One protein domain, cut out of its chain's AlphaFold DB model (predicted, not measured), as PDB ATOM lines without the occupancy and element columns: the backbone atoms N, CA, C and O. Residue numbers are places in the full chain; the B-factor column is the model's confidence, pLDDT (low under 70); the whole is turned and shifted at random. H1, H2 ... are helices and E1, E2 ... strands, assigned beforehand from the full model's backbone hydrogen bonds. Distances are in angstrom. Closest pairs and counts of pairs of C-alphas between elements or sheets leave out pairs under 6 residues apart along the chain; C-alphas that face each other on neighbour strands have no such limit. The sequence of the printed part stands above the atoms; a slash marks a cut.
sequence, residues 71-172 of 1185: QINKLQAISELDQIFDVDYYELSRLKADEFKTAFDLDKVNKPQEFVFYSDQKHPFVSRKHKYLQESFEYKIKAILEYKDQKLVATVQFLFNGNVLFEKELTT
ATOM      1  N   GLN A  71      22.819 -28.570  25.394       85.44
ATOM      2  CA  GLN A  71      21.548 -28.945  24.773       85.44
ATOM      3  C   GLN A  71      20.955 -27.799  23.943       85.44
ATOM      4  O   GLN A  71      20.508 -28.033  22.822       85.44
ATOM      5  N   ILE A  72      21.006 -26.558  24.436       86.31
ATOM      6  CA  ILE A  72      20.563 -25.378  23.677       86.31
ATOM      7  C   ILE A  72      21.407 -25.199  22.407       86.31
ATOM      8  O   ILE A  72      20.845 -24.971  21.337       86.31
ATOM      9  N   ASN A  73      22.728 -25.384  22.479       88.31
ATOM     10  CA  ASN A  73      23.609 -25.324  21.308       88.31
ATOM     11  C   ASN A  73      23.231 -26.384  20.258       88.31
ATOM     12  O   ASN A  73      23.237 -26.100  19.061       88.31
ATOM     13  N   LYS A  74      22.835 -27.590  20.690       89.69
ATOM     14  CA  LYS A  74      22.310 -28.633  19.790       89.69
ATOM     15  C   LYS A  74      21.004 -28.208  19.114       89.69
ATOM     16  O   LYS A  74      20.834 -28.477  17.930       89.69
ATOM     17  N   LEU A  75      20.108 -27.510  19.819       91.62
ATOM     18  CA  LEU A  75      18.898 -26.943  19.206       91.62
ATOM     19  C   LEU A  75      19.237 -25.849  18.189       91.62
ATOM     20  O   LEU A  75      18.674 -25.812  17.099       91.62
ATOM     21  N   GLN A  76      20.193 -24.981  18.515       92.38
ATOM     22  CA  GLN A  76      20.648 -23.920  17.617       92.38
ATOM     23  C   GLN A  76      21.326 -24.461  16.353       92.38
ATOM     24  O   GLN A  76      21.321 -23.773  15.333       92.38
ATOM     25  N   ALA A  77      21.866 -25.682  16.380       93.94
ATOM     26  CA  ALA A  77      22.465 -26.335  15.218       93.94
ATOM     27  C   ALA A  77      21.435 -26.878  14.202       93.94
ATOM     28  O   ALA A  77      21.810 -27.140  13.062       93.94
ATOM     29  N   ILE A  78      20.152 -27.008  14.567       94.88
ATOM     30  CA  ILE A  78      19.081 -27.483  13.668       94.88
ATOM     31  C   ILE A  78      18.929 -26.505  12.502       94.88
ATOM     32  O   ILE A  78      18.634 -25.336  12.729       94.88
ATOM     33  N   SER A  79      19.138 -26.948  11.267       92.94
ATOM     34  CA  SER A  79      19.175 -26.088  10.074       92.94
ATOM     35  C   SER A  79      17.986 -26.276   9.135       92.94
ATOM     36  O   SER A  79      17.719 -25.401   8.315       92.94
ATOM     37  N   GLU A  80      17.271 -27.393   9.249       95.69
ATOM     38  CA  GLU A  80      16.193 -27.781   8.334       95.69
ATOM     39  C   GLU A  80      14.920 -28.127   9.109       95.69
ATOM     40  O   GLU A  80      14.978 -28.662  10.217       95.69
ATOM     41  N   LEU A  81      13.760 -27.859   8.508       94.94
ATOM     42  CA  LEU A  81      12.459 -28.146   9.106       94.94
ATOM     43  C   LEU A  81      12.249 -29.659   9.279       94.94
ATOM     44  O   LEU A  81      11.830 -30.111  10.345       94.94
ATOM     45  N   ASP A  82      12.639 -30.440   8.268       95.44
ATOM     46  CA  ASP A  82      12.538 -31.904   8.204       95.44
ATOM     47  C   ASP A  82      13.300 -32.635   9.320       95.44
ATOM     48  O   ASP A  82      13.078 -33.825   9.561       95.44
ATOM     49  N   GLN A  83      14.221 -31.955  10.009       94.31
ATOM     50  CA  GLN A  83      14.927 -32.529  11.155       94.31
ATOM     51  C   GLN A  83      13.988 -32.727  12.353       94.31
ATOM     52  O   GLN A  83      14.197 -33.653  13.133       94.31
ATOM     53  N   ILE A  84      12.941 -31.900  12.485       94.12
ATOM     54  CA  ILE A  84      12.045 -31.876  13.655       94.12
ATOM     55  C   ILE A  84      10.543 -31.908  13.310       94.12
ATOM     56  O   ILE A  84       9.723 -32.143  14.203       94.12
ATOM     57  N   PHE A  85      10.172 -31.747  12.038       94.44
ATOM     58  CA  PHE A  85       8.830 -32.007  11.504       94.44
ATOM     59  C   PHE A  85       8.892 -33.050  10.381       94.44
ATOM     60  O   PHE A  85       9.867 -33.098   9.638       94.44
ATOM     61  N   ASP A  86       7.871 -33.894  10.261       91.50
ATOM     62  CA  ASP A  86       7.633 -34.718   9.076       91.50
ATOM     63  C   ASP A  86       6.869 -33.881   8.042       91.50
ATOM     64  O   ASP A  86       5.871 -33.242   8.376       91.50
ATOM     65  N   VAL A  87       7.354 -33.851   6.798       93.31
ATOM     66  CA  VAL A  87       6.794 -33.045   5.701       93.31
ATOM     67  C   VAL A  87       6.325 -33.982   4.590       93.31
ATOM     68  O   VAL A  87       7.129 -34.722   4.020       93.31
ATOM     69  N   ASP A  88       5.028 -33.961   4.279       90.94
ATOM     70  CA  ASP A  88       4.442 -34.787   3.219       90.94
ATOM     71  C   ASP A  88       4.511 -34.065   1.867       90.94
ATOM     72  O   ASP A  88       3.580 -33.385   1.432       90.94
ATOM     73  N   TYR A  89       5.651 -34.211   1.193       91.62
ATOM     74  CA  TYR A  89       5.882 -33.620  -0.127       91.62
ATOM     75  C   TYR A  89       4.903 -34.120  -1.201       91.62
ATOM     76  O   TYR A  89       4.651 -33.399  -2.165       91.62
ATOM     77  N   TYR A  90       4.341 -35.326  -1.050       89.62
ATOM     78  CA  TYR A  90       3.364 -35.858  -2.000       89.62
ATOM     79  C   TYR A  90       2.043 -35.099  -1.872       89.62
ATOM     80  O   TYR A  90       1.577 -34.536  -2.860       89.62
ATOM     81  N   GLU A  91       1.492 -34.986  -0.663       88.56
ATOM     82  CA  GLU A  91       0.269 -34.208  -0.440       88.56
ATOM     83  C   GLU A  91       0.461 -32.720  -0.767       88.56
ATOM     84  O   GLU A  91      -0.411 -32.111  -1.382       88.56
ATOM     85  N   LEU A  92       1.629 -32.139  -0.462       90.56
ATOM     86  CA  LEU A  92       1.945 -30.759  -0.853       90.56
ATOM     87  C   LEU A  92       1.928 -30.561  -2.377       90.56
ATOM     88  O   LEU A  92       1.381 -29.569  -2.853       90.56
ATOM     89  N   SER A  93       2.460 -31.513  -3.150       90.19
ATOM     90  CA  SER A  93       2.470 -31.441  -4.619       90.19
ATOM     91  C   SER A  93       1.088 -31.599  -5.270       90.19
ATOM     92  O   SER A  93       0.925 -31.295  -6.450       90.19
ATOM     93  N   ARG A  94       0.080 -32.047  -4.509       88.88
ATOM     94  CA  ARG A  94      -1.314 -32.208  -4.964       88.88
ATOM     95  C   ARG A  94      -2.181 -30.981  -4.708       88.88
ATOM     96  O   ARG A  94      -3.326 -30.953  -5.149       88.88
ATOM     97  N   LEU A  95      -1.663 -29.988  -3.991       88.81
ATOM     98  CA  LEU A  95      -2.393 -28.774  -3.649       88.81
ATOM     99  C   LEU A  95      -1.994 -27.625  -4.555       88.81
ATOM    100  O   LEU A  95      -0.828 -27.484  -4.922       88.81
ATOM    101  N   LYS A  96      -2.934 -26.722  -4.820       89.12
ATOM    102  CA  LYS A  96      -2.584 -25.370  -5.260       89.12
ATOM    103  C   LYS A  96      -2.032 -24.570  -4.082       89.12
ATOM    104  O   LYS A  96      -2.438 -24.757  -2.935       89.12
ATOM    105  N   ALA A  97      -1.167 -23.599  -4.365       86.50
ATOM    106  CA  ALA A  97      -0.562 -22.757  -3.329       86.50
ATOM    107  C   ALA A  97      -1.604 -22.049  -2.427       86.50
ATOM    108  O   ALA A  97      -1.397 -21.922  -1.219       86.50
ATOM    109  N   ASP A  98      -2.743 -21.622  -2.985       87.19
ATOM    110  CA  ASP A  98      -3.822 -20.979  -2.216       87.19
ATOM    111  C   ASP A  98      -4.683 -21.982  -1.422       87.19
ATOM    112  O   ASP A  98      -5.195 -21.658  -0.346       87.19
ATOM    113  N   GLU A  99      -4.792 -23.227  -1.896       88.56
ATOM    114  CA  GLU A  99      -5.452 -24.314  -1.163       88.56
ATOM    115  C   GLU A  99      -4.633 -24.711   0.062       88.56
ATOM    116  O   GLU A  99      -5.201 -24.869   1.140       88.56
ATOM    117  N   PHE A 100      -3.302 -24.775  -0.063       89.06
ATOM    118  CA  PHE A 100      -2.406 -24.998   1.073       89.06
ATOM    119  C   PHE A 100      -2.633 -23.964   2.182       89.06
ATOM    120  O   PHE A 100      -2.825 -24.345   3.333       89.06
ATOM    121  N   LYS A 101      -2.694 -22.667   1.847       85.12
ATOM    122  CA  LYS A 101      -2.953 -21.603   2.838       85.12
ATOM    123  C   LYS A 101      -4.288 -21.779   3.562       85.12
ATOM    124  O   LYS A 101      -4.382 -21.453   4.740       85.12
ATOM    125  N   THR A 102      -5.302 -22.284   2.862       86.75
ATOM    126  CA  THR A 102      -6.647 -22.504   3.413       86.75
ATOM    127  C   THR A 102      -6.726 -23.791   4.242       86.75
ATOM    128  O   THR A 102      -7.441 -23.843   5.240       86.75
ATOM    129  N   ALA A 103      -5.993 -24.832   3.843       85.94
ATOM    130  CA  ALA A 103      -5.977 -26.139   4.495       85.94
ATOM    131  C   ALA A 103      -4.972 -26.230   5.660       85.94
ATOM    132  O   ALA A 103      -5.057 -27.159   6.467       85.94
ATOM    133  N   PHE A 104      -4.022 -25.295   5.754       88.56
ATOM    134  CA  PHE A 104      -3.024 -25.263   6.816       88.56
ATOM    135  C   PHE A 104      -3.659 -24.952   8.176       88.56
ATOM    136  O   PHE A 104      -4.236 -23.889   8.395       88.56
ATOM    137  N   ASP A 105      -3.490 -25.873   9.121       90.06
ATOM    138  CA  ASP A 105      -4.052 -25.793  10.468       90.06
ATOM    139  C   ASP A 105      -2.913 -25.773  11.494       90.06
ATOM    140  O   ASP A 105      -2.300 -26.800  11.795       90.06
ATOM    141  N   LEU A 106      -2.611 -24.580  12.015       91.44
ATOM    142  CA  LEU A 106      -1.483 -24.360  12.921       91.44
ATOM    143  C   LEU A 106      -1.580 -25.204  14.203       91.44
ATOM    144  O   LEU A 106      -0.553 -25.660  14.710       91.44
ATOM    145  N   ASP A 107      -2.793 -25.435  14.711       90.94
ATOM    146  CA  ASP A 107      -3.007 -26.223  15.926       90.94
ATOM    147  C   ASP A 107      -2.712 -27.703  15.669       90.94
ATOM    148  O   ASP A 107      -2.043 -28.351  16.478       90.94
ATOM    149  N   LYS A 108      -3.134 -28.235  14.512       89.44
ATOM    150  CA  LYS A 108      -2.805 -29.612  14.111       89.44
ATOM    151  C   LYS A 108      -1.318 -29.811  13.861       89.44
ATOM    152  O   LYS A 108      -0.778 -30.810  14.318       89.44
ATOM    153  N   VAL A 109      -0.654 -28.871  13.184       90.75
ATOM    154  CA  VAL A 109       0.790 -28.962  12.901       90.75
ATOM    155  C   VAL A 109       1.619 -28.942  14.187       90.75
ATOM    156  O   VAL A 109       2.620 -29.648  14.299       90.75
ATOM    157  N   ASN A 110       1.199 -28.156  15.181       92.25
ATOM    158  CA  ASN A 110       1.898 -28.039  16.461       92.25
ATOM    159  C   ASN A 110       1.568 -29.150  17.466       92.25
ATOM    160  O   ASN A 110       2.290 -29.303  18.465       92.25
ATOM    161  N   LYS A 111       0.516 -29.935  17.211       91.50
ATOM    162  CA  LYS A 111       0.212 -31.140  17.978       91.50
ATOM    163  C   LYS A 111       1.277 -32.210  17.668       91.50
ATOM    164  O   LYS A 111       1.501 -32.507  16.499       91.50
ATOM    165  N   PRO A 112       1.942 -32.794  18.684       88.50
ATOM    166  CA  PRO A 112       2.880 -33.892  18.462       88.50
ATOM    167  C   PRO A 112       2.199 -35.068  17.760       88.50
ATOM    168  O   PRO A 112       1.060 -35.418  18.089       88.50
ATOM    169  N   GLN A 113       2.905 -35.669  16.811       86.06
ATOM    170  CA  GLN A 113       2.413 -36.780  16.017       86.06
ATOM    171  C   GLN A 113       2.209 -38.023  16.886       86.06
ATOM    172  O   GLN A 113       3.069 -38.426  17.667       86.06
ATOM    173  N   GLU A 114       1.039 -38.634  16.746       87.31
ATOM    174  CA  GLU A 114       0.722 -39.918  17.364       87.31
ATOM    175  C   GLU A 114       1.132 -41.054  16.413       87.31
ATOM    176  O   GLU A 114       1.203 -40.876  15.192       87.31
ATOM    177  N   PHE A 115       1.375 -42.250  16.950       85.56
ATOM    178  CA  PHE A 115       1.601 -43.423  16.106       85.56
ATOM    179  C   PHE A 115       0.382 -43.701  15.221       85.56
ATOM    180  O   PHE A 115      -0.726 -43.938  15.700       85.56
ATOM    181  N   VAL A 116       0.598 -43.714  13.904       83.50
ATOM    182  CA  VAL A 116      -0.471 -43.946  12.927       83.50
ATOM    183  C   VAL A 116      -0.706 -45.449  12.755       83.50
ATOM    184  O   VAL A 116       0.153 -46.159  12.222       83.50
ATOM    185  N   PHE A 117      -1.871 -45.934  13.188       83.56
ATOM    186  CA  PHE A 117      -2.312 -47.333  13.027       83.56
ATOM    187  C   PHE A 117      -3.374 -47.522  11.938       83.56
ATOM    188  O   PHE A 117      -3.546 -48.629  11.423       83.56
ATOM    189  N   TYR A 118      -4.043 -46.432  11.564       85.00
ATOM    190  CA  TYR A 118      -5.158 -46.400  10.626       85.00
ATOM    191  C   TYR A 118      -4.866 -45.463   9.467       85.00
ATOM    192  O   TYR A 118      -4.160 -44.468   9.645       85.00
ATOM    193  N   SER A 119      -5.471 -45.743   8.313       83.38
ATOM    194  CA  SER A 119      -5.485 -44.771   7.233       83.38
ATOM    195  C   SER A 119      -6.248 -43.528   7.706       83.38
ATOM    196  O   SER A 119      -7.306 -43.617   8.339       83.38
ATOM    197  N   ASP A 120      -5.679 -42.355   7.462       73.12
ATOM    198  CA  ASP A 120      -6.377 -41.092   7.648       73.12
ATOM    199  C   ASP A 120      -5.956 -40.163   6.511       73.12
ATOM    200  O   ASP A 120      -4.781 -39.904   6.274       73.12
ATOM    201  N   GLN A 121      -6.955 -39.755   5.733       60.94
ATOM    202  CA  GLN A 121      -6.791 -38.916   4.549       60.94
ATOM    203  C   GLN A 121      -6.733 -37.422   4.906       60.94
ATOM    204  O   GLN A 121      -6.689 -36.584   4.015       60.94
ATOM    205  N   LYS A 122      -6.789 -37.075   6.199       65.75
ATOM    206  CA  LYS A 122      -6.770 -35.700   6.715       65.75
ATOM    207  C   LYS A 122      -5.567 -35.434   7.626       65.75
ATOM    208  O   LYS A 122      -5.646 -34.566   8.502       65.75
ATOM    209  N   HIS A 123      -4.473 -36.169   7.431       71.56
ATOM    210  CA  HIS A 123      -3.216 -35.898   8.126       71.56
ATOM    211  C   HIS A 123      -2.641 -34.537   7.704       71.56
ATOM    212  O   HIS A 123      -2.776 -34.148   6.544       71.56
ATOM    213  N   PRO A 124      -2.023 -33.781   8.629       80.62
ATOM    214  CA  PRO A 124      -1.456 -32.484   8.297       80.62
ATOM    215  C   PRO A 124      -0.204 -32.629   7.421       80.62
ATOM    216  O   PRO A 124       0.641 -33.489   7.663       80.62
ATOM    217  N   PHE A 125      -0.056 -31.728   6.444       87.62
ATOM    218  CA  PHE A 125       1.071 -31.696   5.491       87.62
ATOM    219  C   PHE A 125       2.440 -31.532   6.162       87.62
ATOM    220  O   PHE A 125       3.472 -31.890   5.599       87.62
ATOM    221  N   VAL A 126       2.439 -30.952   7.362       90.19
ATOM    222  CA  VAL A 126       3.600 -30.795   8.233       90.19
ATOM    223  C   VAL A 126       3.192 -31.303   9.612       90.19
ATOM    224  O   VAL A 126       2.229 -30.808  10.188       90.19
ATOM    225  N   SER A 127       3.900 -32.290  10.148       90.81
ATOM    226  CA  SER A 127       3.576 -32.929  11.428       90.81
ATOM    227  C   SER A 127       4.747 -32.829  12.392       90.81
ATOM    228  O   SER A 127       5.888 -33.110  12.038       90.81
ATOM    229  N   ARG A 128       4.496 -32.408  13.631       92.81
ATOM    230  CA  ARG A 128       5.538 -32.320  14.660       92.81
ATOM    231  C   ARG A 128       5.983 -33.719  15.093       92.81
ATOM    232  O   ARG A 128       5.186 -34.435  15.688       92.81
ATOM    233  N   LYS A 129       7.260 -34.069  14.887       91.12
ATOM    234  CA  LYS A 129       7.779 -35.421  15.183       91.12
ATOM    235  C   LYS A 129       7.678 -35.807  16.654       91.12
ATOM    236  O   LYS A 129       7.232 -36.904  16.957       91.12
ATOM    237  N   HIS A 130       8.086 -34.908  17.552       89.62
ATOM    238  CA  HIS A 130       8.191 -35.185  18.984       89.62
ATOM    239  C   HIS A 130       7.621 -34.057  19.830       89.62
ATOM    240  O   HIS A 130       7.599 -32.888  19.433       89.62
ATOM    241  N   LYS A 131       7.202 -34.379  21.052       90.38
ATOM    242  CA  LYS A 131       6.825 -33.362  22.031       90.38
ATOM    243  C   LYS A 131       8.057 -32.641  22.575       90.38
ATOM    244  O   LYS A 131       8.009 -31.422  22.721       90.38
ATOM    245  N   TYR A 132       9.164 -33.336  22.815       88.00
ATOM    246  CA  TYR A 132      10.370 -32.715  23.370       88.00
ATOM    247  C   TYR A 132      11.610 -32.971  22.511       88.00
ATOM    248  O   TYR A 132      11.816 -34.064  21.995       88.00
ATOM    249  N   LEU A 133      12.472 -31.962  22.402       87.88
ATOM    250  CA  LEU A 133      13.822 -32.057  21.855       87.88
ATOM    251  C   LEU A 133      14.840 -32.001  22.993       87.88
ATOM    252  O   LEU A 133      14.631 -31.303  23.990       87.88
ATOM    253  N   GLN A 134      15.948 -32.731  22.830       84.19
ATOM    254  CA  GLN A 134      17.026 -32.826  23.827       84.19
ATOM    255  C   GLN A 134      16.501 -33.126  25.245       84.19
ATOM    256  O   GLN A 134      17.020 -32.608  26.227       84.19
ATOM    257  N   GLU A 135      15.432 -33.925  25.337       76.38
ATOM    258  CA  GLU A 135      14.798 -34.340  26.595       76.38
ATOM    259  C   GLU A 135      14.319 -33.184  27.501       76.38
ATOM    260  O   GLU A 135      14.166 -33.391  28.706       76.38
ATOM    261  N   SER A 136      14.133 -31.956  26.990       79.81
ATOM    262  CA  SER A 136      13.753 -30.803  27.835       79.81
ATOM    263  C   SER A 136      13.017 -29.651  27.149       79.81
ATOM    264  O   SER A 136      12.421 -28.828  27.846       79.81
ATOM    265  N   PHE A 137      13.042 -29.562  25.819       87.56
ATOM    266  CA  PHE A 137      12.578 -28.364  25.120       87.56
ATOM    267  C   PHE A 137      11.406 -28.661  24.196       87.56
ATOM    268  O   PHE A 137      11.480 -29.521  23.322       87.56
ATOM    269  N   GLU A 138      10.319 -27.926  24.381       91.50
ATOM    270  CA  GLU A 138       9.191 -27.932  23.459       91.50
ATOM    271  C   GLU A 138       9.508 -27.057  22.244       91.50
ATOM    272  O   GLU A 138      10.379 -26.189  22.287       91.50
ATOM    273  N   TYR A 139       8.790 -27.258  21.146       94.62
ATOM    274  CA  TYR A 139       8.934 -26.435  19.955       94.62
ATOM    275  C   TYR A 139       7.609 -26.330  19.214       94.62
ATOM    276  O   TYR A 139       6.772 -27.231  19.293       94.62
ATOM    277  N   LYS A 140       7.392 -25.215  18.521       95.69
ATOM    278  CA  LYS A 140       6.183 -25.005  17.722       95.69
ATOM    279  C   LYS A 140       6.430 -24.032  16.578       95.69
ATOM    280  O   LYS A 140       7.223 -23.102  16.708       95.69
ATOM    281  N   ILE A 141       5.727 -24.230  15.476       96.06
ATOM    282  CA  ILE A 141       5.636 -23.267  14.387       96.06
ATOM    283  C   ILE A 141       4.807 -22.073  14.868       96.06
ATOM    284  O   ILE A 141       3.758 -22.238  15.494       96.06
ATOM    285  N   LYS A 142       5.305 -20.863  14.607       95.31
ATOM    286  CA  LYS A 142       4.706 -19.606  15.079       95.31
ATOM    287  C   LYS A 142       3.493 -19.168  14.259       95.31
ATOM    288  O   LYS A 142       2.554 -18.610  14.818       95.31
ATOM    289  N   ALA A 143       3.543 -19.379  12.948       92.12
ATOM    290  CA  ALA A 143       2.559 -18.896  11.984       92.12
ATOM    291  C   ALA A 143       2.521 -19.802  10.742       92.12
ATOM    292  O   ALA A 143       3.319 -20.728  10.620       92.12
ATOM    293  N   ILE A 144       1.596 -19.528   9.822       89.06
ATOM    294  CA  ILE A 144       1.509 -20.222   8.528       89.06
ATOM    295  C   ILE A 144       2.857 -20.117   7.796       89.06
ATOM    296  O   ILE A 144       3.487 -19.060   7.818       89.06
ATOM    297  N   LEU A 145       3.305 -21.216   7.182       92.56
ATOM    298  CA  LEU A 145       4.591 -21.275   6.486       92.56
ATOM    299  C   LEU A 145       4.537 -20.479   5.182       92.56
ATOM    300  O   LEU A 145       3.531 -20.488   4.470       92.56
ATOM    301  N   GLU A 146       5.653 -19.845   4.845       91.94
ATOM    302  CA  GLU A 146       5.832 -19.167   3.565       91.94
ATOM    303  C   GLU A 146       6.405 -20.139   2.534       91.94
ATOM    304  O   GLU A 146       7.216 -20.995   2.874       91.94
ATOM    305  N   TYR A 147       6.009 -20.018   1.267       92.88
ATOM    306  CA  TYR A 147       6.608 -20.786   0.175       92.88
ATOM    307  C   TYR A 147       7.535 -19.882  -0.637       92.88
ATOM    308  O   TYR A 147       7.079 -18.910  -1.243       92.88
ATOM    309  N   LYS A 148       8.834 -20.187  -0.628       91.56
ATOM    310  CA  LYS A 148       9.883 -19.399  -1.280       91.56
ATOM    311  C   LYS A 148      10.971 -20.321  -1.820       91.56
ATOM    312  O   LYS A 148      11.340 -21.285  -1.160       91.56
ATOM    313  N   ASP A 149      11.476 -20.026  -3.019       89.81
ATOM    314  CA  ASP A 149      12.555 -20.789  -3.665       89.81
ATOM    315  C   ASP A 149      12.266 -22.306  -3.709       89.81
ATOM    316  O   ASP A 149      13.127 -23.138  -3.426       89.81
ATOM    317  N   GLN A 150      11.011 -22.657  -4.026       92.38
ATOM    318  CA  GLN A 150      10.480 -24.028  -4.054       92.38
ATOM    319  C   GLN A 150      10.516 -24.781  -2.711       92.38
ATOM    320  O   GLN A 150      10.450 -26.010  -2.681       92.38
ATOM    321  N   LYS A 151      10.614 -24.068  -1.583       94.06
ATOM    322  CA  LYS A 151      10.669 -24.630  -0.228       94.06
ATOM    323  C   LYS A 151       9.656 -23.966   0.693       94.06
ATOM    324  O   LYS A 151       9.305 -22.803   0.501       94.06
ATOM    325  N   LEU A 152       9.213 -24.687   1.726       94.38
ATOM    326  CA  LEU A 152       8.481 -24.057   2.827       94.38
ATOM    327  C   LEU A 152       9.473 -23.481   3.840       94.38
ATOM    328  O   LEU A 152      10.450 -24.136   4.206       94.38
ATOM    329  N   VAL A 153       9.193 -22.269   4.304       94.94
ATOM    330  CA  VAL A 153       9.955 -21.511   5.293       94.94
ATOM    331  C   VAL A 153       9.079 -21.337   6.531       94.94
ATOM    332  O   VAL A 153       7.968 -20.810   6.455       94.94
ATOM    333  N   ALA A 154       9.563 -21.802   7.681       95.31
ATOM    334  CA  ALA A 154       8.846 -21.757   8.950       95.31
ATOM    335  C   ALA A 154       9.659 -21.019  10.015       95.31
ATOM    336  O   ALA A 154      10.818 -21.354  10.262       95.31
ATOM    337  N   THR A 155       9.029 -20.083  10.728       96.50
ATOM    338  CA  THR A 155       9.579 -19.577  11.994       96.50
ATOM    339  C   THR A 155       9.185 -20.522  13.128       96.50
ATOM    340  O   THR A 155       8.004 -20.630  13.473       96.50
ATOM    341  N   VAL A 156      10.167 -21.202  13.718       97.19
ATOM    342  CA  VAL A 156       9.980 -22.156  14.817       97.19
ATOM    343  C   VAL A 156      10.420 -21.528  16.137       97.19
ATOM    344  O   VAL A 156      11.534 -21.020  16.259       97.19
ATOM    345  N   GLN A 157       9.545 -21.571  17.139       97.56
ATOM    346  CA  GLN A 157       9.849 -21.182  18.516       97.56
ATOM    347  C   GLN A 157      10.346 -22.404  19.288       97.56
ATOM    348  O   GLN A 157       9.688 -23.443  19.259       97.56
ATOM    349  N   PHE A 158      11.453 -22.265  20.018       94.69
ATOM    350  CA  PHE A 158      11.943 -23.258  20.977       94.69
ATOM    351  C   PHE A 158      11.607 -22.790  22.391       94.69
ATOM    352  O   PHE A 158      11.856 -21.633  22.736       94.69
ATOM    353  N   LEU A 159      11.011 -23.661  23.203       92.56
ATOM    354  CA  LEU A 159      10.407 -23.312  24.484       92.56
ATOM    355  C   LEU A 159      10.878 -24.222  25.618       92.56
ATOM    356  O   LEU A 159      11.163 -25.400  25.429       92.56
ATOM    357  N   PHE A 160      10.863 -23.678  26.829       87.38
ATOM    358  CA  PHE A 160      11.053 -24.403  28.078       87.38
ATOM    359  C   PHE A 160       9.872 -24.128  29.013       87.38
ATOM    360  O   PHE A 160       9.631 -22.974  29.374       87.38
ATOM    361  N   ASN A 161       9.115 -25.169  29.388       86.62
ATOM    362  CA  ASN A 161       7.876 -25.044  30.176       86.62
ATOM    363  C   ASN A 161       6.924 -23.950  29.630       86.62
ATOM    364  O   ASN A 161       6.392 -23.136  30.381       86.62
ATOM    365  N   GLY A 162       6.769 -23.875  28.304       88.50
ATOM    366  CA  GLY A 162       5.939 -22.867  27.632       88.50
ATOM    367  C   GLY A 162       6.555 -21.465  27.481       88.50
ATOM    368  O   GLY A 162       5.963 -20.628  26.803       88.50
ATOM    369  N   ASN A 163       7.739 -21.196  28.041       90.62
ATOM    370  CA  ASN A 163       8.454 -19.928  27.854       90.62
ATOM    371  C   ASN A 163       9.381 -20.015  26.633       90.62
ATOM    372  O   ASN A 163      10.178 -20.945  26.542       90.62
ATOM    373  N   VAL A 164       9.306 -19.051  25.709       93.69
ATOM    374  CA  VAL A 164      10.166 -19.012  24.509       93.69
ATOM    375  C   VAL A 164      11.610 -18.697  24.907       93.69
ATOM    376  O   VAL A 164      11.861 -17.703  25.584       93.69
ATOM    377  N   LEU A 165      12.547 -19.537  24.468       90.88
ATOM    378  CA  LEU A 165      13.988 -19.337  24.635       90.88
ATOM    379  C   LEU A 165      14.569 -18.538  23.468       90.88
ATOM    380  O   LEU A 165      15.244 -17.536  23.671       90.88
ATOM    381  N   PHE A 166      14.294 -18.988  22.243       93.44
ATOM    382  CA  PHE A 166      14.674 -18.317  21.004       93.44
ATOM    383  C   PHE A 166      13.766 -18.773  19.854       93.44
ATOM    384  O   PHE A 166      13.043 -19.770  19.959       93.44
ATOM    385  N   GLU A 167      13.812 -18.038  18.746       96.25
ATOM    386  CA  GLU A 167      13.131 -18.381  17.497       96.25
ATOM    387  C   GLU A 167      14.174 -18.620  16.404       96.25
ATOM    388  O   GLU A 167      15.243 -18.003  16.413       96.25
ATOM    389  N   LYS A 168      13.879 -19.521  15.467       95.50
ATOM    390  CA  LYS A 168      14.746 -19.798  14.322       95.50
ATOM    391  C   LYS A 168      13.919 -20.036  13.066       95.50
ATOM    392  O   LYS A 168      12.902 -20.724  13.116       95.50
ATOM    393  N   GLU A 169      14.377 -19.487  11.950       95.69
ATOM    394  CA  GLU A 169      13.826 -19.788  10.632       95.69
ATOM    395  C   GLU A 169      14.428 -21.095  10.106       95.69
ATOM    396  O   GLU A 169      15.649 -21.262  10.086       95.69
ATOM    397  N   LEU A 170      13.565 -22.033   9.718       96.56
ATOM    398  CA  LEU A 170      13.935 -23.327   9.154       96.56
ATOM    399  C   LEU A 170      13.263 -23.501   7.792       96.56
ATOM    400  O   LEU A 170      12.110 -23.112   7.612       96.56
ATOM    401  N   THR A 171      13.972 -24.122   6.852       95.81
ATOM    402  CA  THR A 171      13.448 -24.416   5.509       95.81
ATOM    403  C   THR A 171      13.300 -25.913   5.288       95.81
ATOM    404  O   THR A 171      14.001 -26.708   5.924       95.81
ATOM    405  N   THR A 172      12.392 -26.318   4.400       96.25
ATOM    406  CA  THR A 172      12.270 -27.725   4.006       96.25
ATOM    407  C   THR A 172      13.539 -28.224   3.324       96.25
ATOM    408  O   THR A 172      14.223 -27.504   2.586       96.25
TER     409      THR A 172
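This is residues 71 to 172 of the 1185 residues of an uncharacterized protein of Ureaplasma diversum (UniProt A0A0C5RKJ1). A strongly twisted sheet forms a wall along the domain: the long hairpin of E5 and E6, with E3 and the short E4 in a row along the other side of E5. Near the middle lies a small two-strand sheet, E1 and E2, with the short H4 packed on both E2 and E3. H1 lies at one end of the domain and H2 and H3 at the other, while residues 115 to 120 stick out as the tip of a long loop. The 102 printed residues, with four named helices and six named strands in the order H1 E1 H2 H3 H4 E2 E3 E4 E5 E6, are of mixed class, and both sheets are antiparallel. The whole is compact, with a radius of gyration of the C-alphas of 13.7 A, and flat, spanning 38 by 35 by 19 A.

E5, residues 151 to 160, has three neighbours in the branched sheet. E6, residues 163 to 171, forms a hairpin with it at 163 degrees, antiparallel, with N 156 and O 168 2.8 A apart. On the other side of E5 are E3, residues 138 to 141, beside residues 155 to 159, and E4, residues 146 to 148, beside residues 151 to 153. N 140 and O 157 are 3.0 A apart, and N 146 and O 153 are 3.0 A apart. E4, E5 and E6 form a meander, each strand the antiparallel neighbour of the one before. H4, residues 106 to 110, only grazes this sheet; its closest C-alphas to E3 are those of Asn 110 and Lys 140, 5.4 A. For H4 and E2, residues 126 to 128, they are those of Val 109 and Ser 127, 5.1 A. E2 is antiparallel to E1, residues 85 to 87, with N 86 and O 127 2.8 A apart. H1, residues 71 to 76, also only grazes the branched sheet, with Gln 76 and Lys 168 the closest C-alphas to E6, 7.9 A. H2, residues 89 to 93, and H3, residues 97 to 103, are close but not clearly touching: the C-alphas of Leu 92 and Phe 100 are 7.5 A apart. In H1, H2, H3 and H4 every O i to N i+4 pair is within hydrogen-bond range.

E5 is 28.3 A long and E6, which bends by 58 degrees at residue 166, 23.3 A. E3 measures 10.8 A, H3 10.1 A and H1 8.8 A. H1 begins at C-alpha 71 (21.548, -28.945, 24.773), E5 at C-alpha 151 (10.669, -24.630, -0.228), and E6 ends at C-alpha 171 (13.448, -24.416, 5.509).

The two C-alphas farthest apart are those of Gln 71 and Lys 96, 38.7 A. The printed part has no cut. The link from H4 to E2, residues 111 to 125, is long. Mean pLDDT of the printed part is 89.7; residues 121 to 122 are under 70.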